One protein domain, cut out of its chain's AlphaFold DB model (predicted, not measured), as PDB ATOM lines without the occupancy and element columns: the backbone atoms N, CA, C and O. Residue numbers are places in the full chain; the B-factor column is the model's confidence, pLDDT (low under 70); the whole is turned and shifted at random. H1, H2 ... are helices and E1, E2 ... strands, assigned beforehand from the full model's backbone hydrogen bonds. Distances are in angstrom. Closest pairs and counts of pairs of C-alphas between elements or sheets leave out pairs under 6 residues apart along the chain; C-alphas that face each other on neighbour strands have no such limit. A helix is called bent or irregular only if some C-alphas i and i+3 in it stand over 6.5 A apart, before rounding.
ATOM      1  N   PHE A  10     175.572 187.169 142.026       52.94
ATOM      2  CA  PHE A  10     176.213 185.876 141.810       52.94
ATOM      3  C   PHE A  10     177.579 185.978 141.125       52.94
ATOM      4  O   PHE A  10     178.352 185.038 141.230       52.94
ATOM      5  N   ASP A  11     177.875 187.091 140.450       56.38
ATOM      6  CA  ASP A  11     179.177 187.323 139.811       56.38
ATOM      7  C   ASP A  11     180.163 187.990 140.787       56.38
ATOM      8  O   ASP A  11     181.376 187.843 140.658       56.38
ATOM      9  N   LEU A  12     179.648 188.696 141.805       55.47
ATOM     10  CA  LEU A  12     180.464 189.371 142.822       55.47
ATOM     11  C   LEU A  12     180.860 188.461 143.999       55.47
ATOM     12  O   LEU A  12     181.871 188.696 144.662       55.47
ATOM     13  N   PHE A  13     180.055 187.437 144.275       49.28
ATOM     14  CA  PHE A  13     180.338 186.409 145.269       49.28
ATOM     15  C   PHE A  13     180.583 185.094 144.539       49.28
ATOM     16  O   PHE A  13     179.804 184.743 143.665       49.28
ATOM     17  N   ASP A  14     181.600 184.332 144.939       55.09
ATOM     18  CA  ASP A  14     181.780 182.921 144.560       55.09
ATOM     19  C   ASP A  14     180.656 182.095 145.240       55.09
ATOM     20  O   ASP A  14     180.847 181.373 146.222       55.09
ATOM     21  N   CYS A  15     179.414 182.382 144.843       51.84
ATOM     22  CA  CYS A  15     178.211 182.200 145.639       51.84
ATOM     23  C   CYS A  15     177.742 180.759 145.489       51.84
ATOM     24  O   CYS A  15     176.887 180.424 144.669       51.84
ATOM     25  N   ASP A  16     178.327 179.876 146.288       60.09
ATOM     26  CA  ASP A  16     177.767 178.552 146.470       60.09
ATOM     27  C   ASP A  16     176.336 178.674 147.017       60.09
ATOM     28  O   ASP A  16     176.083 179.388 147.986       60.09
ATOM     29  N   SER A  17     175.393 177.924 146.447       62.22
ATOM     30  CA  SER A  17     174.027 177.759 146.967       62.22
ATOM     31  C   SER A  17     173.940 177.567 148.494       62.22
ATOM     32  O   SER A  17     172.958 177.971 149.119       62.22
ATOM     33  N   ARG A  18     174.982 176.990 149.106       65.44
ATOM     34  CA  ARG A  18     175.131 176.779 150.549       65.44
ATOM     35  C   ARG A  18     175.205 178.074 151.363       65.44
ATOM     36  O   ARG A  18     174.794 178.060 152.520       65.44
ATOM     37  N   THR A  19     175.671 179.188 150.792       69.69
ATOM     38  CA  THR A  19     175.811 180.463 151.517       69.69
ATOM     39  C   THR A  19     174.573 181.356 151.429       69.69
ATOM     40  O   THR A  19     174.389 182.226 152.282       69.69
ATOM     41  N   ILE A  20     173.671 181.092 150.474       76.19
ATOM     42  CA  ILE A  20     172.442 181.873 150.242       76.19
ATOM     43  C   ILE A  20     171.600 181.983 151.518       76.19
ATOM     44  O   ILE A  20     171.067 183.044 151.838       76.19
ATOM     45  N   GLY A  21     171.514 180.893 152.279       82.00
ATOM     46  CA  GLY A  21     170.722 180.854 153.502       82.00
ATOM     47  C   GLY A  21     171.181 181.850 154.571       82.00
ATOM     48  O   GLY A  21     170.355 182.273 155.368       82.00
ATOM     49  N   TYR A  22     172.447 182.274 154.578       86.56
ATOM     50  CA  TYR A  22     172.956 183.229 155.566       86.56
ATOM     51  C   TYR A  22     172.564 184.679 155.265       86.56
ATOM     52  O   TYR A  22     172.517 185.490 156.192       86.56
ATOM     53  N   TYR A  23     172.211 185.012 154.019       85.44
ATOM     54  CA  TYR A  23     171.710 186.349 153.679       85.44
ATOM     55  C   TYR A  23     170.394 186.671 154.396       85.44
ATOM     56  O   TYR A  23     170.113 187.835 154.654       85.44
ATOM     57  N   GLU A  24     169.631 185.660 154.833       88.56
ATOM     58  CA  GLU A  24     168.418 185.861 155.640       88.56
ATOM     59  C   GLU A  24     168.686 186.512 157.013       88.56
ATOM     60  O   GLU A  24     167.740 186.828 157.753       88.56
ATOM     61  N   PHE A  25     169.963 186.627 157.395       92.88
ATOM     62  CA  PHE A  25     170.416 187.276 158.619       92.88
ATOM     63  C   PHE A  25     170.752 188.742 158.454       92.88
ATOM     64  O   PHE A  25     170.902 189.398 159.483       92.88
ATOM     65  N   TYR A  26     170.773 189.261 157.230       92.94
ATOM     66  CA  TYR A  26     170.929 190.682 156.966       92.94
ATOM     67  C   TYR A  26     169.622 191.323 156.509       92.94
ATOM     68  O   TYR A  26     168.754 190.676 155.925       92.94
ATOM     69  N   ASN A  27     169.466 192.602 156.830       90.69
ATOM     70  CA  ASN A  27     168.531 193.480 156.141       90.69
ATOM     71  C   ASN A  27     169.215 194.104 154.907       90.69
ATOM     72  O   ASN A  27     170.399 193.878 154.657       90.69
ATOM     73  N   ASP A  28     168.486 194.942 154.175       88.06
ATOM     74  CA  ASP A  28     169.003 195.609 152.970       88.06
ATOM     75  C   ASP A  28     170.174 196.573 153.250       88.06
ATOM     76  O   ASP A  28     170.940 196.898 152.346       88.06
ATOM     77  N   ASN A  29     170.349 196.999 154.506       88.19
ATOM     78  CA  ASN A  29     171.461 197.845 154.947       88.19
ATOM     79  C   ASN A  29     172.690 197.036 155.395       88.19
ATOM     80  O   ASN A  29     173.664 197.626 155.854       88.19
ATOM     81  N   LEU A  30     172.658 195.703 155.265       86.94
ATOM     82  CA  LEU A  30     173.687 194.781 155.755       86.94
ATOM     83  C   LEU A  30     173.858 194.780 157.287       86.94
ATOM     84  O   LEU A  30     174.885 194.342 157.804       86.94
ATOM     85  N   ASP A  31     172.820 195.186 158.021       91.62
ATOM     86  CA  ASP A  31     172.731 194.997 159.468       91.62
ATOM     87  C   ASP A  31     172.022 193.688 159.805       91.62
ATOM     88  O   ASP A  31     171.157 193.207 159.064       91.62
ATOM     89  N   PHE A  32     172.324 193.125 160.974       95.00
ATOM     90  CA  PHE A  32     171.650 191.912 161.415       95.00
ATOM     91  C   PHE A  32     170.157 192.134 161.656       95.00
ATOM     92  O   PHE A  32     169.737 193.028 162.393       95.00
ATOM     93  N   VAL A  33     169.336 191.244 161.103       95.38
ATOM     94  CA  VAL A  33     167.881 191.300 161.265       95.38
ATOM     95  C   VAL A  33     167.455 191.154 162.737       95.38
ATOM     96  O   VAL A  33     168.079 190.410 163.507       95.38
ATOM     97  N   PRO A  34     166.308 191.735 163.144       95.25
ATOM     98  CA  PRO A  34     165.859 191.713 164.539       95.25
ATOM     99  C   PRO A  34     165.728 190.317 165.164       95.25
ATOM    100  O   PRO A  34     165.946 190.158 166.364       95.25
ATOM    101  N   LYS A  35     165.396 189.277 164.379       95.44
ATOM    102  CA  LYS A  35     165.310 187.888 164.878       95.44
ATOM    103  C   LYS A  35     166.662 187.355 165.373       95.44
ATOM    104  O   LYS A  35     166.682 186.612 166.353       95.44
ATOM    105  N   VAL A  36     167.765 187.750 164.732       95.69
ATOM    106  CA  VAL A  36     169.132 187.363 165.113       95.69
ATOM    107  C   VAL A  36     169.545 188.126 166.364       95.69
ATOM    108  O   VAL A  36     169.923 187.507 167.356       95.69
ATOM    109  N   LEU A  37     169.369 189.453 166.364       95.44
ATOM    110  CA  LEU A  37     169.684 190.293 167.522       95.44
ATOM    111  C   LEU A  37     168.905 189.843 168.760       95.44
ATOM    112  O   LEU A  37     169.487 189.637 169.820       95.44
ATOM    113  N   LYS A  38     167.600 189.580 168.618       95.50
ATOM    114  CA  LYS A  38     166.758 189.061 169.703       95.50
ATOM    115  C   LYS A  38     167.264 187.726 170.248       95.50
ATOM    116  O   LYS A  38     167.242 187.537 171.461       95.50
ATOM    117  N   ALA A  39     167.710 186.807 169.386       95.50
ATOM    118  CA  ALA A  39     168.272 185.532 169.835       95.50
ATOM    119  C   ALA A  39     169.510 185.753 170.722       95.50
ATOM    120  O   ALA A  39     169.665 185.081 171.738       95.50
ATOM    121  N   LEU A  40     170.334 186.749 170.388       94.50
ATOM    122  CA  LEU A  40     171.554 187.108 171.114       94.50
ATOM    123  C   LEU A  40     171.332 188.024 172.332       94.50
ATOM    124  O   LEU A  40     172.298 188.369 173.006       94.50
ATOM    125  N   GLY A  41     170.084 188.367 172.664       92.25
ATOM    126  CA  GLY A  41     169.755 189.231 173.806       92.25
ATOM    127  C   GLY A  41     169.604 190.719 173.472       92.25
ATOM    128  O   GLY A  41     169.512 191.532 174.384       92.25
ATOM    129  N   GLY A  42     169.520 191.072 172.189       90.25
ATOM    130  CA  GLY A  42     169.371 192.442 171.695       90.25
ATOM    131  C   GLY A  42     170.700 193.189 171.573       90.25
ATOM    132  O   GLY A  42     171.762 192.623 171.818       90.25
ATOM    133  N   GLY A  43     170.624 194.465 171.192       86.81
ATOM    134  CA  GLY A  43     171.774 195.358 171.027       86.81
ATOM    135  C   GLY A  43     172.554 195.141 169.731       86.81
ATOM    136  O   GLY A  43     172.563 194.041 169.167       86.81
ATOM    137  N   ASP A  44     173.239 196.190 169.294       85.94
ATOM    138  CA  ASP A  44     174.027 196.179 168.064       85.94
ATOM    139  C   ASP A  44     175.217 195.225 168.167       85.94
ATOM    140  O   ASP A  44     175.653 194.834 169.255       85.94
ATOM    141  N   ARG A  45     175.713 194.787 167.013       90.12
ATOM    142  CA  ARG A  45     176.898 193.935 166.938       90.12
ATOM    143  C   ARG A  45     178.112 194.797 166.633       90.12
ATOM    144  O   ARG A  45     178.034 195.712 165.826       90.12
ATOM    145  N   TRP A  46     179.239 194.459 167.258       84.38
ATOM    146  CA  TRP A  46     180.509 195.171 167.080       84.38
ATOM    147  C   TRP A  46     180.953 195.258 165.611       84.38
ATOM    148  O   TRP A  46     181.486 196.275 165.182       84.38
ATOM    149  N   ALA A  47     180.727 194.188 164.848       88.81
ATOM    150  CA  ALA A  47     181.040 194.117 163.431       88.81
ATOM    151  C   ALA A  47     179.833 193.562 162.661       88.81
ATOM    152  O   ALA A  47     179.122 192.708 163.197       88.81
ATOM    153  N   PRO A  48     179.622 193.976 161.400       89.81
ATOM    154  CA  PRO A  48     178.548 193.435 160.576       89.81
ATOM    155  C   PRO A  48     178.861 192.020 160.089       89.81
ATOM    156  O   PRO A  48     177.958 191.315 159.679       89.81
ATOM    157  N   ASN A  49     180.112 191.560 160.146       92.69
ATOM    158  CA  ASN A  49     180.523 190.265 159.600       92.69
ATOM    159  C   ASN A  49     180.035 189.075 160.442       92.69
ATOM    160  O   ASN A  49     179.894 189.172 161.663       92.69
ATOM    161  N   MET A  50     179.893 187.912 159.808       93.44
ATOM    162  CA  MET A  50     179.620 186.643 160.484       93.44
ATOM    163  C   MET A  50     180.740 185.624 160.267       93.44
ATOM    164  O   MET A  50     181.292 185.518 159.175       93.44
ATOM    165  N   LEU A  51     181.047 184.837 161.299       94.31
ATOM    166  CA  LEU A  51     181.850 183.622 161.159       94.31
ATOM    167  C   LEU A  51     180.920 182.436 160.905       94.31
ATOM    168  O   LEU A  51     180.190 182.024 161.809       94.31
ATOM    169  N   VAL A  52     180.974 181.871 159.701       93.94
ATOM    170  CA  VAL A  52     180.198 180.684 159.331       93.94
ATOM    171  C   VAL A  52     180.967 179.410 159.674       93.94
ATOM    172  O   VAL A  52     182.088 179.196 159.218       93.94
ATOM    173  N   LEU A  53     180.345 178.539 160.465       93.50
ATOM    174  CA  LEU A  53     180.853 177.214 160.794       93.50
ATOM    175  C   LEU A  53     180.073 176.166 160.003       93.50
ATOM    176  O   LEU A  53     178.993 175.736 160.412       93.50
ATOM    177  N   GLU A  54     180.643 175.759 158.874       89.88
ATOM    178  CA  GLU A  54     180.025 174.797 157.957       89.88
ATOM    179  C   GLU A  54     180.091 173.360 158.484       89.88
ATOM    180  O   GLU A  54     179.081 172.663 158.563       89.88
ATOM    181  N   ARG A  55     181.289 172.891 158.859       90.94
ATOM    182  CA  ARG A  55     181.516 171.472 159.150       90.94
ATOM    183  C   ARG A  55     182.564 171.284 160.235       90.94
ATOM    184  O   ARG A  55     183.646 171.861 160.180       90.94
ATOM    185  N   LEU A  56     182.242 170.439 161.211       91.94
ATOM    186  CA  LEU A  56     183.152 170.013 162.269       91.94
ATOM    187  C   LEU A  56     183.047 168.503 162.433       91.94
ATOM    188  O   LEU A  56     181.980 167.977 162.750       91.94
ATOM    189  N   GLU A  57     184.172 167.819 162.268       93.94
ATOM    190  CA  GLU A  57     184.232 166.367 162.340       93.94
ATOM    191  C   GLU A  57     185.241 165.913 163.371       93.94
ATOM    192  O   GLU A  57     186.367 166.403 163.427       93.94
ATOM    193  N   ILE A  58     184.841 164.927 164.165       92.62
ATOM    194  CA  ILE A  58     185.714 164.280 165.135       92.62
ATOM    195  C   ILE A  58     185.700 162.790 164.821       92.62
ATOM    196  O   ILE A  58     184.649 162.136 164.910       92.62
ATOM    197  N   LEU A  59     186.871 162.265 164.449       94.06
ATOM    198  CA  LEU A  59     187.060 160.836 164.205       94.06
ATOM    199  C   LEU A  59     186.661 160.029 165.450       94.06
ATOM    200  O   LEU A  59     186.914 160.500 166.564       94.06
ATOM    201  N   PRO A  60     186.095 158.815 165.294       94.56
ATOM    202  CA  PRO A  60     185.590 158.014 166.411       94.56
ATOM    203  C   PRO A  60     186.558 157.903 167.596       94.56
ATOM    204  O   PRO A  60     186.173 158.188 168.729       94.56
ATOM    205  N   LYS A  61     187.843 157.638 167.323       93.88
ATOM    206  CA  LYS A  61     188.914 157.512 168.332       93.88
ATOM    207  C   LYS A  61     189.153 158.755 169.208       93.88
ATOM    208  O   LYS A  61     189.807 158.650 170.239       93.88
ATOM    209  N   HIS A  62     188.648 159.924 168.811       91.50
ATOM    210  CA  HIS A  62     188.798 161.190 169.538       91.50
ATOM    211  C   HIS A  62     187.483 161.677 170.179       91.50
ATOM    212  O   HIS A  62     187.440 162.746 170.789       91.50
ATOM    213  N   ARG A  63     186.380 160.930 170.058       90.00
ATOM    214  CA  ARG A  63     185.088 161.315 170.653       90.00
ATOM    215  C   ARG A  63     185.104 161.175 172.178       90.00
ATOM    216  O   ARG A  63     186.010 160.598 172.764       90.00
ATOM    217  N   GLY A  64     184.110 161.770 172.839       87.50
ATOM    218  CA  GLY A  64     183.977 161.738 174.304       87.50
ATOM    219  C   GLY A  64     184.902 162.700 175.061       87.50
ATOM    220  O   GLY A  64     184.593 163.062 176.188       87.50
ATOM    221  N   ARG A  65     185.963 163.212 174.423       88.12
ATOM    222  CA  ARG A  65     186.948 164.131 175.032       88.12
ATOM    223  C   ARG A  65     186.650 165.616 174.819       88.12
ATOM    224  O   ARG A  65     187.475 166.478 175.081       88.12
ATOM    225  N   SER A  66     185.468 165.935 174.291       89.06
ATOM    226  CA  SER A  66     185.016 167.315 174.054       89.06
ATOM    227  C   SER A  66     185.944 168.186 173.185       89.06
ATOM    228  O   SER A  66     185.821 169.410 173.224       89.06
ATOM    229  N   TYR A  67     186.814 167.602 172.350       90.62
ATOM    230  CA  TYR A  67     187.648 168.361 171.403       90.62
ATOM    231  C   TYR A  67     186.825 169.293 170.511       90.62
ATOM    232  O   TYR A  67     187.227 170.426 170.278       90.62
ATOM    233  N   GLY A  68     185.633 168.863 170.082       91.69
ATOM    234  CA  GLY A  68     184.744 169.713 169.291       91.69
ATOM    235  C   GLY A  68     184.400 171.032 169.992       91.69
ATOM    236  O   GLY A  68     184.430 172.081 169.361       91.69
ATOM    237  N   LEU A  69     184.157 171.014 171.309       91.38
ATOM    238  CA  LEU A  69     183.909 172.248 172.062       91.38
ATOM    239  C   LEU A  69     185.173 173.091 172.235       91.38
ATOM    240  O   LEU A  69     185.086 174.313 172.175       91.38
ATOM    241  N   HIS A  70     186.335 172.461 172.423       89.81
ATOM    242  CA  HIS A  70     187.609 173.179 172.503       89.81
ATOM    243  C   HIS A  70     187.902 173.930 171.204       89.81
ATOM    244  O   HIS A  70     188.150 175.133 171.238       89.81
ATOM    245  N   VAL A  71     187.790 173.246 170.061       92.56
ATOM    246  CA  VAL A  71     188.011 173.836 168.735       92.56
ATOM    247  C   VAL A  71     187.031 174.975 168.484       92.56
ATOM    248  O   VAL A  71     187.449 176.075 168.141       92.56
ATOM    249  N   LEU A  72     185.734 174.762 168.722       92.62
ATOM    250  CA  LEU A  72     184.728 175.811 168.535       92.62
ATOM    251  C   LEU A  72     184.970 177.023 169.433       92.62
ATOM    252  O   LEU A  72     184.827 178.160 168.985       92.62
ATOM    253  N   ARG A  73     185.357 176.798 170.692       90.44
ATOM    254  CA  ARG A  73     185.676 177.889 171.612       90.44
ATOM    255  C   ARG A  73     186.905 178.661 171.151       90.44
ATOM    256  O   ARG A  73     186.904 179.888 171.203       90.44
ATOM    257  N   TRP A  74     187.934 177.955 170.697       90.50
ATOM    258  CA  TRP A  74     189.134 178.572 170.156       90.50
ATOM    259  C   TRP A  74     188.811 179.407 168.913       90.50
ATOM    260  O   TRP A  74     189.191 180.571 168.868       90.50
ATOM    261  N   LEU A  75     188.011 178.885 167.975       92.25
ATOM    262  CA  LEU A  75     187.562 179.624 166.790       92.25
ATOM    263  C   LEU A  75     186.787 180.898 167.159       92.25
ATOM    264  O   LEU A  75     187.085 181.963 166.625       92.25
ATOM    265  N   GLN A  76     185.845 180.819 168.109       90.75
ATOM    266  CA  GLN A  76     185.132 182.004 168.607       90.75
ATOM    267  C   GLN A  76     186.099 183.077 169.119       90.75
ATOM    268  O   GLN A  76     185.898 184.251 168.841       90.75
ATOM    269  N   LEU A  77     187.144 182.683 169.858       89.62
ATOM    270  CA  LEU A  77     188.125 183.614 170.413       89.62
ATOM    271  C   LEU A  77     189.023 184.214 169.328       89.62
ATOM    272  O   LEU A  77     189.162 185.433 169.274       89.62
ATOM    273  N   GLN A  78     189.589 183.377 168.454       91.81
ATOM    274  CA  GLN A  78     190.524 183.811 167.410       91.81
ATOM    275  C   GLN A  78     189.884 184.779 166.415       91.81
ATOM    276  O   GLN A  78     190.504 185.760 166.022       91.81
ATOM    277  N   PHE A  79     188.628 184.534 166.041       91.38
ATOM    278  CA  PHE A  79     187.926 185.338 165.042       91.38
ATOM    279  C   PHE A  79     186.973 186.377 165.648       91.38
ATOM    280  O   PHE A  79     186.292 187.082 164.903       91.38
ATOM    281  N   SER A  80     186.934 186.512 166.980       89.31
ATOM    282  CA  SER A  80     186.006 187.412 167.688       89.31
ATOM    283  C   SER A  80     186.068 188.855 167.192       89.31
ATOM    284  O   SER A  80     185.038 189.460 166.921       89.31
ATOM    285  N   MET A  81     187.272 189.394 166.998       89.00
ATOM    286  CA  MET A  81     187.466 190.775 166.545       89.00
ATOM    287  C   MET A  81     186.940 191.037 165.129       89.00
ATOM    288  O   MET A  81     186.632 192.181 164.798       89.00
ATOM    289  N   GLY A  82     186.846 189.994 164.299       91.31
ATOM    290  CA  GLY A  82     186.465 190.096 162.893       91.31
ATOM    291  C   GLY A  82     184.987 189.836 162.611       91.31
ATOM    292  O   GLY A  82     184.574 190.040 161.471       91.31
ATOM    293  N   CYS A  83     184.195 189.392 163.596       93.81
ATOM    294  CA  CYS A  83     182.786 189.043 163.408       93.81
ATOM    295  C   CYS A  83     181.893 189.532 164.557       93.81
ATOM    296  O   CYS A  83     182.276 189.537 165.721       93.81
ATOM    297  N   GLY A  84     180.671 189.944 164.225       93.81
ATOM    298  CA  GLY A  84     179.643 190.289 165.204       93.81
ATOM    299  C   GLY A  84     178.873 189.080 165.718       93.81
ATOM    300  O   GLY A  84     178.326 189.122 166.822       93.81
ATOM    301  N   ILE A  85     178.829 188.005 164.924       95.69
ATOM    302  CA  ILE A  85     178.180 186.742 165.273       95.69
ATOM    303  C   ILE A  85     178.994 185.550 164.766       95.69
ATOM    304  O   ILE A  85     179.681 185.628 163.746       95.69
ATOM    305  N   VAL A  86     178.831 184.415 165.435       95.88
ATOM    306  CA  VAL A  86     179.236 183.100 164.933       95.88
ATOM    307  C   VAL A  86     177.982 182.302 164.621       95.88
ATOM    308  O   VAL A  86     177.070 182.256 165.445       95.88
ATOM    309  N   VAL A  87     177.919 181.666 163.456       96.12
ATOM    310  CA  VAL A  87     176.709 181.021 162.944       96.12
ATOM    311  C   VAL A  87     176.982 179.604 162.458       96.12
ATOM    312  O   VAL A  87     178.059 179.306 161.954       96.12
ATOM    313  N   MET A  88     176.008 178.713 162.632       95.25
ATOM    314  CA  MET A  88     176.066 177.339 162.129       95.25
ATOM    315  C   MET A  88     174.675 176.800 161.804       95.25
ATOM    316  O   MET A  88     173.690 177.150 162.466       95.25
ATOM    317  N   LYS A  89     174.605 175.868 160.853       95.25
ATOM    318  CA  LYS A  89     173.451 174.983 160.661       95.25
ATOM    319  C   LYS A  89     173.729 173.641 161.351       95.25
ATOM    320  O   LYS A  89     174.433 172.806 160.790       95.25
ATOM    321  N   PRO A  90     173.216 173.387 162.570       95.44
ATOM    322  CA  PRO A  90     173.419 172.095 163.212       95.44
ATOM    323  C   PRO A  90     172.713 171.003 162.406       95.44
ATOM    324  O   PRO A  90     171.487 171.007 162.292       95.44
ATOM    325  N   PHE A  91     173.481 170.045 161.897       95.38
ATOM    326  CA  PHE A  91     172.962 168.917 161.136       95.38
ATOM    327  C   PHE A  91     173.630 167.610 161.596       95.38
ATOM    328  O   PHE A  91     174.861 167.539 161.624       95.38
ATOM    329  N   PRO A  92     172.870 166.579 162.010       95.25
ATOM    330  CA  PRO A  92     173.466 165.304 162.393       95.25
ATOM    331  C   PRO A  92     173.973 164.559 161.152       95.25
ATOM    332  O   PRO A  92     173.183 164.117 160.319       95.25
ATOM    333  N   LEU A  93     175.298 164.426 161.044       94.44
ATOM    334  CA  LEU A  93     175.989 163.922 159.849       94.44
ATOM    335  C   LEU A  93     175.546 162.519 159.411       94.44
ATOM    336  O   LEU A  93     175.650 162.195 158.236       94.44
ATOM    337  N   GLN A  94     174.996 161.686 160.299       94.56
ATOM    338  CA  GLN A  94     174.501 160.362 159.905       94.56
ATOM    339  C   GLN A  94     173.293 160.406 158.948       94.56
ATOM    340  O   GLN A  94     172.958 159.389 158.350       94.56
ATOM    341  N   PHE A  95     172.644 161.564 158.791       94.81
ATOM    342  CA  PHE A  95     171.571 161.786 157.813       94.81
ATOM    343  C   PHE A  95     172.054 162.536 156.562       94.81
ATOM    344  O   PHE A  95     171.246 162.959 155.735       94.81
ATOM    345  N   GLU A  96     173.364 162.762 156.429       90.81
ATOM    346  CA  GLU A  96     173.931 163.437 155.266       90.81
ATOM    347  C   GLU A  96     173.807 162.530 154.039       90.81
ATOM    348  O   GLU A  96     174.220 161.373 154.054       90.81
ATOM    349  N   GLY A  97     173.201 163.049 152.969       87.56
ATOM    350  CA  GLY A  97     173.029 162.310 151.720       87.56
ATOM    351  C   GLY A  97     172.007 161.169 151.768       87.56
ATOM    352  O   GLY A  97     172.103 160.271 150.936       87.56
ATOM    353  N   GLY A  98     171.071 161.159 152.725       89.25
ATOM    354  CA  GLY A  98     169.960 160.196 152.776       89.25
ATOM    355  C   GLY A  98     169.777 159.535 154.141       89.25
ATOM    356  O   GLY A  98     170.262 160.028 155.161       89.25
ATOM    357  N   LYS A  99     169.059 158.408 154.178       89.88
ATOM    358  CA  LYS A  99     168.878 157.663 155.433       89.88
ATOM    359  C   LYS A  99     170.199 156.999 155.847       89.88
ATOM    360  O   LYS A  99     170.904 156.484 154.980       89.88
ATOM    361  N   PRO A 100     170.506 156.888 157.154       89.88
ATOM    362  CA  PRO A 100     171.726 156.227 157.630       89.88
ATOM    363  C   PRO A 100     171.958 154.836 157.016       89.88
ATOM    364  O   PRO A 100     173.074 154.493 156.637       89.88
ATOM    365  N   ALA A 101     170.887 154.051 156.851       88.88
ATOM    366  CA  ALA A 101     170.940 152.709 156.273       88.88
ATOM    367  C   ALA A 101     171.404 152.678 154.804       88.88
ATOM    368  O   ALA A 101     172.028 151.707 154.388       88.88
ATOM    369  N   GLU A 102     171.121 153.733 154.037       89.75
ATOM    370  CA  GLU A 102     171.494 153.866 152.620       89.75
ATOM    371  C   GLU A 102     172.963 154.292 152.464       89.75
ATOM    372  O   GLU A 102     173.585 154.047 151.434       89.75
ATOM    373  N   ASN A 103     173.531 154.913 153.500       90.50
ATOM    374  CA  ASN A 103     174.872 155.494 153.477       90.50
ATOM    375  C   ASN A 103     175.923 154.652 154.202       90.50
ATOM    376  O   ASN A 103     177.101 154.994 154.141       90.50
ATOM    377  N   LYS A 104     175.520 153.555 154.857       88.88
ATOM    378  CA  LYS A 104     176.361 152.754 155.761       88.88
ATOM    379  C   LYS A 104     177.698 152.299 155.162       88.88
ATOM    380  O   LYS A 104     178.677 152.215 155.893       88.88
ATOM    381  N   ASP A 105     177.729 152.049 153.853       92.06
ATOM    382  CA  ASP A 105     178.898 151.524 153.140       92.06
ATOM    383  C   ASP A 105     179.741 152.636 152.480       92.06
ATOM    384  O   ASP A 105     180.800 152.365 151.912       92.06
ATOM    385  N   LYS A 106     179.305 153.906 152.544       93.00
ATOM    386  CA  LYS A 106     180.067 155.031 151.980       93.00
ATOM    387  C   LYS A 106     181.369 155.237 152.774       93.00
ATOM    388  O   LYS A 106     181.319 155.245 154.006       93.00
ATOM    389  N   PRO A 107     182.519 155.494 152.116       92.94
ATOM    390  CA  PRO A 107     183.818 155.591 152.793       92.94
ATOM    391  C   PRO A 107     183.854 156.580 153.963       92.94
ATOM    392  O   PRO A 107     184.327 156.233 155.044       92.94
ATOM    393  N   ASP A 108     183.305 157.785 153.787       90.06
ATOM    394  CA  ASP A 108     183.268 158.793 154.854       90.06
ATOM    395  C   ASP A 108     182.351 158.383 156.008       90.06
ATOM    396  O   ASP A 108     182.672 158.616 157.173       90.06
ATOM    397  N   PHE A 109     181.249 157.694 155.704       93.56
ATOM    398  CA  PHE A 109     180.307 157.198 156.702       93.56
ATOM    399  C   PHE A 109     180.948 156.131 157.597       93.56
ATOM    400  O   PHE A 109     180.807 156.183 158.821       93.56
ATOM    401  N   VAL A 110     181.715 155.220 156.990       94.25
ATOM    402  CA  VAL A 110     182.501 154.193 157.690       94.25
ATOM    403  C   VAL A 110     183.634 154.832 158.490       94.25
ATOM    404  O   VAL A 110     183.774 154.570 159.682       94.25
ATOM    405  N   LYS A 111     184.414 155.729 157.873       95.56
ATOM    406  CA  LYS A 111     185.541 156.429 158.514       95.56
ATOM    407  C   LYS A 111     185.106 157.210 159.754       95.56
ATOM    408  O   LYS A 111     185.824 157.258 160.755       95.56
ATOM    409  N   LEU A 112     183.937 157.836 159.688       94.50
ATOM    410  CA  LEU A 112     183.351 158.590 160.786       94.50
ATOM    411  C   LEU A 112     182.502 157.710 161.714       94.50
ATOM    412  O   LEU A 112     181.937 158.242 162.667       94.50
ATOM    413  N   GLY A 113     182.387 156.399 161.493       94.00
ATOM    414  CA  GLY A 113     181.565 155.514 162.325       94.00
ATOM    415  C   GLY A 113     180.134 156.034 162.492       94.00
ATOM    416  O   GLY A 113     179.601 156.043 163.599       94.00
ATOM    417  N   LEU A 114     179.532 156.581 161.428       94.12
ATOM    418  CA  LEU A 114     178.214 157.222 161.522       94.12
ATOM    419  C   LEU A 114     177.079 156.204 161.717       94.12
ATOM    420  O   LEU A 114     176.025 156.560 162.241       94.12
ATOM    421  N   ALA A 115     177.327 154.936 161.374       91.19
ATOM    422  CA  ALA A 115     176.407 153.816 161.575       91.19
ATOM    423  C   ALA A 115     176.136 153.509 163.059       91.19
ATOM    424  O   ALA A 115     175.136 152.879 163.381       91.19
ATOM    425  N   GLU A 116     177.015 153.955 163.960       90.94
ATOM    426  CA  GLU A 116     176.884 153.739 165.407       90.94
ATOM    427  C   GLU A 116     175.848 154.677 166.052       90.94
ATOM    428  O   GLU A 116     175.441 154.475 167.198       90.94
ATOM    429  N   PHE A 117     175.425 155.731 165.346       91.44
ATOM    430  CA  PHE A 117     174.422 156.661 165.849       91.44
ATOM    431  C   PHE A 117     172.998 156.162 165.593       91.44
ATOM    432  O   PHE A 117     172.723 155.418 164.658       91.44
ATOM    433  N   GLY A 118     172.064 156.635 166.422       89.00
ATOM    434  CA  GLY A 118     170.643 156.355 166.235       89.00
ATOM    435  C   GLY A 118     170.103 156.884 164.901       89.00
ATOM    436  O   GLY A 118     170.560 157.901 164.376       89.00
ATOM    437  N   ASP A 119     169.062 156.214 164.422       91.00
ATOM    438  CA  ASP A 119     168.396 156.403 163.130       91.00
ATOM    439  C   ASP A 119     167.267 157.449 163.140       91.00
ATOM    440  O   ASP A 119     166.641 157.710 162.114       91.00
ATOM    441  N   ARG A 120     167.016 158.094 164.286       94.25
ATOM    442  CA  ARG A 120     165.990 159.138 164.435       94.25
ATOM    443  C   ARG A 120     166.586 160.542 164.357       94.25
ATOM    444  O   ARG A 120     167.419 160.913 165.191       94.25
ATOM    445  N   PHE A 121     166.104 161.337 163.403       94.94
ATOM    446  CA  PHE A 121     166.641 162.663 163.091       94.94
ATOM    447  C   PHE A 121     166.432 163.677 164.220       94.94
ATOM    448  O   PHE A 121     167.385 164.283 164.707       94.94
ATOM    449  N   GLU A 122     165.204 163.840 164.704       96.00
ATOM    450  CA  GLU A 122     164.845 164.881 165.672       96.00
ATOM    451  C   GLU A 122     165.557 164.708 167.023       96.00
ATOM    452  O   GLU A 122     166.052 165.702 167.568       96.00
ATOM    453  N   PRO A 123     165.670 163.489 167.594       96.56
ATOM    454  CA  PRO A 123     166.487 163.266 168.782       96.56
ATOM    455  C   PRO A 123     167.968 163.589 168.560       96.56
ATOM    456  O   PRO A 123     168.582 164.206 169.432       96.56
ATOM    457  N   ALA A 124     168.531 163.216 167.407       96.31
ATOM    458  CA  ALA A 124     169.923 163.502 167.075       96.31
ATOM    459  C   ALA A 124     170.168 165.012 166.941       96.31
ATOM    460  O   ALA A 124     171.087 165.549 167.563       96.31
ATOM    461  N   LEU A 125     169.291 165.718 166.225       97.19
ATOM    462  CA  LEU A 125     169.345 167.168 166.062       97.19
ATOM    463  C   LEU A 125     169.197 167.895 167.401       97.19
ATOM    464  O   LEU A 125     169.933 168.840 167.680       97.19
ATOM    465  N   ARG A 126     168.278 167.449 168.267       96.88
ATOM    466  CA  ARG A 126     168.124 168.012 169.616       96.88
ATOM    467  C   ARG A 126     169.387 167.815 170.453       96.88
ATOM    468  O   ARG A 126     169.837 168.763 171.090       96.88
ATOM    469  N   LYS A 127     169.981 166.616 170.428       95.56
ATOM    470  CA  LYS A 127     171.241 166.327 171.130       95.56
ATOM    471  C   LYS A 127     172.372 167.229 170.631       95.56
ATOM    472  O   LYS A 127     173.096 167.792 171.449       95.56
ATOM    473  N   LEU A 128     172.480 167.414 169.316       95.25
ATOM    474  CA  LEU A 128     173.492 168.266 168.693       95.25
ATOM    475  C   LEU A 128     173.311 169.749 169.058       95.25
ATOM    476  O   LEU A 128     174.262 170.411 169.461       95.25
ATOM    477  N   ARG A 129     172.075 170.258 169.012       96.81
ATOM    478  CA  ARG A 129     171.749 171.629 169.444       96.81
ATOM    479  C   ARG A 129     172.092 171.861 170.914       96.81
ATOM    480  O   ARG A 129     172.703 172.872 171.241       96.81
ATOM    481  N   ASN A 130     171.755 170.913 171.788       95.62
ATOM    482  CA  ASN A 130     172.102 170.992 173.208       95.62
ATOM    483  C   ASN A 130     173.620 170.967 173.427       95.62
ATOM    484  O   ASN A 130     174.121 171.659 174.308       95.62
ATOM    485  N   TYR A 131     174.355 170.195 172.622       94.12
ATOM    486  CA  TYR A 131     175.813 170.155 172.678       94.12
ATOM    487  C   TYR A 131     176.426 171.523 172.355       94.12
ATOM    488  O   TYR A 131     177.224 172.023 173.146       94.12
ATOM    489  N   TYR A 132     176.003 172.168 171.263       94.94
ATOM    490  CA  TYR A 132     176.503 173.496 170.893       94.94
ATOM    491  C   TYR A 132     176.012 174.612 171.821       94.94
ATOM    492  O   TYR A 132     176.753 175.560 172.077       94.94
ATOM    493  N   ALA A 133     174.821 174.483 172.412       94.44
ATOM    494  CA  ALA A 133     174.306 175.452 173.382       94.44
ATOM    495  C   ALA A 133     175.221 175.642 174.607       94.44
ATOM    496  O   ALA A 133     175.230 176.713 175.211       94.44
ATOM    497  N   ARG A 134     176.062 174.648 174.930       91.75
ATOM    498  CA  ARG A 134     177.092 174.752 175.982       91.75
ATOM    499  C   ARG A 134     178.125 175.854 175.711       91.75
ATOM    500  O   ARG A 134     178.743 176.332 176.653       91.75
ATOM    501  N   LEU A 135     178.291 176.271 174.452       91.56
ATOM    502  CA  LEU A 135     179.150 177.385 174.024       91.56
ATOM    503  C   LEU A 135     178.356 178.651 173.674       91.56
ATOM    504  O   LEU A 135     178.820 179.489 172.905       91.56
ATOM    505  N   GLY A 136     177.145 178.794 174.217       93.62
ATOM    506  CA  GLY A 136     176.333 179.998 174.039       93.62
ATOM    507  C   GLY A 136     175.629 180.097 172.687       93.62
ATOM    508  O   GLY A 136     175.021 181.130 172.414       93.62
ATOM    509  N   PHE A 137     175.663 179.042 171.865       96.12
ATOM    510  CA  PHE A 137     174.849 178.980 170.657       96.12
ATOM    511  C   PHE A 137     173.363 178.901 171.013       96.12
ATOM    512  O   PHE A 137     172.925 178.072 171.811       96.12
ATOM    513  N   VAL A 138     172.568 179.733 170.358       96.94
ATOM    514  CA  VAL A 138     171.123 179.845 170.546       96.94
ATOM    515  C   VAL A 138     170.422 179.737 169.202       96.94
ATOM    516  O   VAL A 138     170.934 180.178 168.178       96.94
ATOM    517  N   ARG A 139     169.240 179.118 169.181       97.06
ATOM    518  CA  ARG A 139     168.468 178.957 167.942       97.06
ATOM    519  C   ARG A 139     167.877 180.290 167.499       97.06
ATOM    520  O   ARG A 139     167.239 180.970 168.303       97.06
ATOM    521  N   VAL A 140     167.969 180.591 166.206       96.50
ATOM    522  CA  VAL A 140     167.217 181.700 165.604       96.50
ATOM    523  C   VAL A 140     165.823 181.188 165.233       96.50
ATOM    524  O   VAL A 140     165.670 180.251 164.446       96.50
ATOM    525  N   ARG A 141     164.778 181.757 165.846       93.38
ATOM    526  CA  ARG A 141     163.393 181.280 165.676       93.38
ATOM    527  C   ARG A 141     162.958 181.370 164.210       93.38
ATOM    528  O   ARG A 141     163.155 182.400 163.578       93.38
ATOM    529  N   GLY A 142     162.304 180.317 163.717       91.81
ATOM    530  CA  GLY A 142     161.828 180.242 162.330       91.81
ATOM    531  C   GLY A 142     162.907 179.851 161.321       91.81
ATOM    532  O   GLY A 142     162.654 179.927 160.130       91.81
ATOM    533  N   THR A 143     164.087 179.436 161.790       93.12
ATOM    534  CA  THR A 143     165.209 179.028 160.938       93.12
ATOM    535  C   THR A 143     165.819 177.719 161.444       93.12
ATOM    536  O   THR A 143     165.525 177.254 162.558       93.12
ATOM    537  N   GLU A 144     166.688 177.117 160.638       93.94
ATOM    538  CA  GLU A 144     167.421 175.904 161.012       93.94
ATOM    539  C   GLU A 144     168.677 176.193 161.849       93.94
ATOM    540  O   GLU A 144     169.178 175.291 162.531       93.94
ATOM    541  N   TYR A 145     169.133 177.446 161.846       96.25
ATOM    542  CA  TYR A 145     170.438 177.873 162.330       96.25
ATOM    543  C   TYR A 145     170.500 178.151 163.834       96.25
ATOM    544  O   TYR A 145     169.500 178.388 164.529       96.25
ATOM    545  N   MET A 146     171.734 178.161 164.331       97.38
ATOM    546  CA  MET A 146     172.098 178.680 165.641       97.38
ATOM    547  C   MET A 146     173.149 179.777 165.503       97.38
ATOM    548  O   MET A 146     174.016 179.699 164.637       97.38
ATOM    549  N   VAL A 147     173.086 180.764 166.394       96.88
ATOM    550  CA  VAL A 147     174.031 181.883 166.465       96.88
ATOM    551  C   VAL A 147     174.631 181.989 167.859       96.88
ATOM    552  O   VAL A 147     173.979 181.641 168.840       96.88
ATOM    553  N   ALA A 148     175.860 182.473 167.958       95.62
ATOM    554  CA  ALA A 148     176.516 182.828 169.208       95.62
ATOM    555  C   ALA A 148     177.138 184.219 169.086       95.62
ATOM    556  O   ALA A 148     177.562 184.636 168.009       95.62
ATOM    557  N   ASP A 149     177.205 184.916 170.212       93.25
ATOM    558  CA  ASP A 149     177.972 186.149 170.336       93.25
ATOM    559  C   ASP A 149     179.426 185.771 170.688       93.25
ATOM    560  O   ASP A 149     179.637 185.126 171.724       93.25
ATOM    561  N   PRO A 150     180.421 186.123 169.850       89.94
ATOM    562  CA  PRO A 150     181.815 185.745 170.077       89.94
ATOM    563  C   PRO A 150     182.416 186.364 171.349       89.94
ATOM    564  O   PRO A 150     183.328 185.782 171.938       89.94
ATOM    565  N   PHE A 151     181.884 187.499 171.816       83.69
ATOM    566  CA  PHE A 151     182.341 188.187 173.026       83.69
ATOM    567  C   PHE A 151     181.588 187.761 174.283       83.69
ATOM    568  O   PHE A 151     181.984 188.113 175.401       83.69
ATOM    569  N   ARG A 152     180.516 186.973 174.142       80.50
ATOM    570  CA  ARG A 152     179.788 186.475 175.302       80.50
ATOM    571  C   ARG A 152     180.719 185.632 176.163       80.50
ATOM    572  O   ARG A 152     181.327 184.655 175.717       80.50
ATOM    573  N   ARG A 153     180.783 185.983 177.449       67.25
ATOM    574  CA  ARG A 153     181.401 185.130 178.463       67.25
ATOM    575  C   ARG A 153     180.592 183.843 178.566       67.25
ATOM    576  O   ARG A 153     179.538 183.803 179.195       67.25
ATOM    577  N   VAL A 154     181.080 182.797 177.920       65.44
ATOM    578  CA  VAL A 154     180.670 181.422 178.204       65.44
ATOM    579  C   VAL A 154     181.479 180.921 179.402       65.44
ATOM    580  O   VAL A 154     182.614 181.378 179.593       65.44
ATOM    581  N   PRO A 155     180.926 180.022 180.234       62.97
ATOM    582  CA  PRO A 155     181.698 179.435 181.318       62.97
ATOM    583  C   PRO A 155     182.955 178.764 180.750       62.97
ATOM    584  O   PRO A 155     182.962 178.306 179.602       62.97
ATOM    585  N   SER A 156     184.032 178.726 181.536       64.88
ATOM    586  CA  SER A 156     185.245 178.013 181.128       64.88
ATOM    587  C   SER A 156     184.903 176.564 180.773       64.88
ATOM    588  O   SER A 156     183.934 176.003 181.288       64.88
ATOM    589  N   LEU A 157     185.698 175.931 179.907       65.69
ATOM    590  CA  LEU A 157     185.475 174.526 179.547       65.69
ATOM    591  C   LEU A 157     185.423 173.642 180.810       65.69
ATOM    592  O   LEU A 157     184.493 172.852 180.971       65.69
ATOM    593  N   LYS A 158     186.293 173.926 181.791       64.56
ATOM    594  CA  LYS A 158     186.243 173.332 183.136       64.56
ATOM    595  C   LYS A 158     184.880 173.522 183.828       64.56
ATOM    596  O   LYS A 158     184.333 172.564 184.363       64.56
ATOM    597  N   ALA A 159     184.290 174.718 183.774       60.47
ATOM    598  CA  ALA A 159     182.992 175.021 184.387       60.47
ATOM    599  C   ALA A 159     181.783 174.365 183.687       60.47
ATOM    600  O   ALA A 159     180.746 174.192 184.319       60.47
ATOM    601  N   ILE A 160     181.896 173.957 182.416       65.38
ATOM    602  CA  ILE A 160     180.866 173.155 181.723       65.38
ATOM    603  C   ILE A 160     181.159 171.644 181.752       65.38
ATOM    604  O   ILE A 160     180.601 170.897 180.938       65.38
ATOM    605  N   GLY A 161     182.035 171.190 182.658       63.31
ATOM    606  CA  GLY A 161     182.376 169.776 182.847       63.31
ATOM    607  C   GLY A 161     183.201 169.180 181.705       63.31
ATOM    608  O   GLY A 161     183.099 167.990 181.425       63.31
TER     609      GLY A 161
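This is residues 10 to 161 of the 174 residues of an uncharacterized protein of Variovorax paradoxus B4 (UniProt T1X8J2). Little regular structure: a small sheet, E1 E2 E3, lies among loops with H1, H2, H3 and H6 around it, H4 and H5 far off at one end, and residues 10 to 17 sticking out. The 152 printed residues, 60 in named elements, mostly helix, run H1 H2 E1 H3 E2 H4 H5 H6 E3; the mixed sheet's order is E1 E2 E3. Compact, radius of gyration of the C-alphas 16.6 A, it spans 47 by 43 by 25 A.

H1 is residues 17 to 25, from C-alpha 17 at (174.027, 177.759, 146.967); H2 34 to 39; E1 50 to 53; H3 67 to 78, 16.2 A long; E2 85 to 88; H4 100 to 103; H5 107 to 111; H6 121 to 133, 18.1 A; E3 146 to 148, to C-alpha 148 at (176.516, 182.828, 169.208).

E1 and E2 are parallel at 27 degrees, N 51 and O 85 2.9 A apart; E1, H3, E2 form a strand-helix-strand unit, parallel neighbours with a helix between, its crossover right-handed. E2 and E3 are antiparallel at 151 degrees, N 148 and O 86 2.8 A apart. H1, H2, H3 and H6 only graze the sheet. H4 and H5, not on it, are close but not clearly touching, their closest C-alphas, Asn 103 and Phe 109, 6.5 A apart. Every O i to N i+4 pair is within hydrogen-bond range in H2, H3, H5 and H6; H4 is too short for one; H1, only just irregular with C-alphas 18 and 21 6.7 A apart, has 0 of 5, but 4 of 6 O i to N i+3 pairs.

The farthest C-alphas, Gly 43 and Asp 105, are 47.9 A apart. The printed part has no cut; links E1 to H3, E2 to H4 and H6 to E3 are long. The model's pLDDT is under 70 at residues 10 to 19 and 153 to 161.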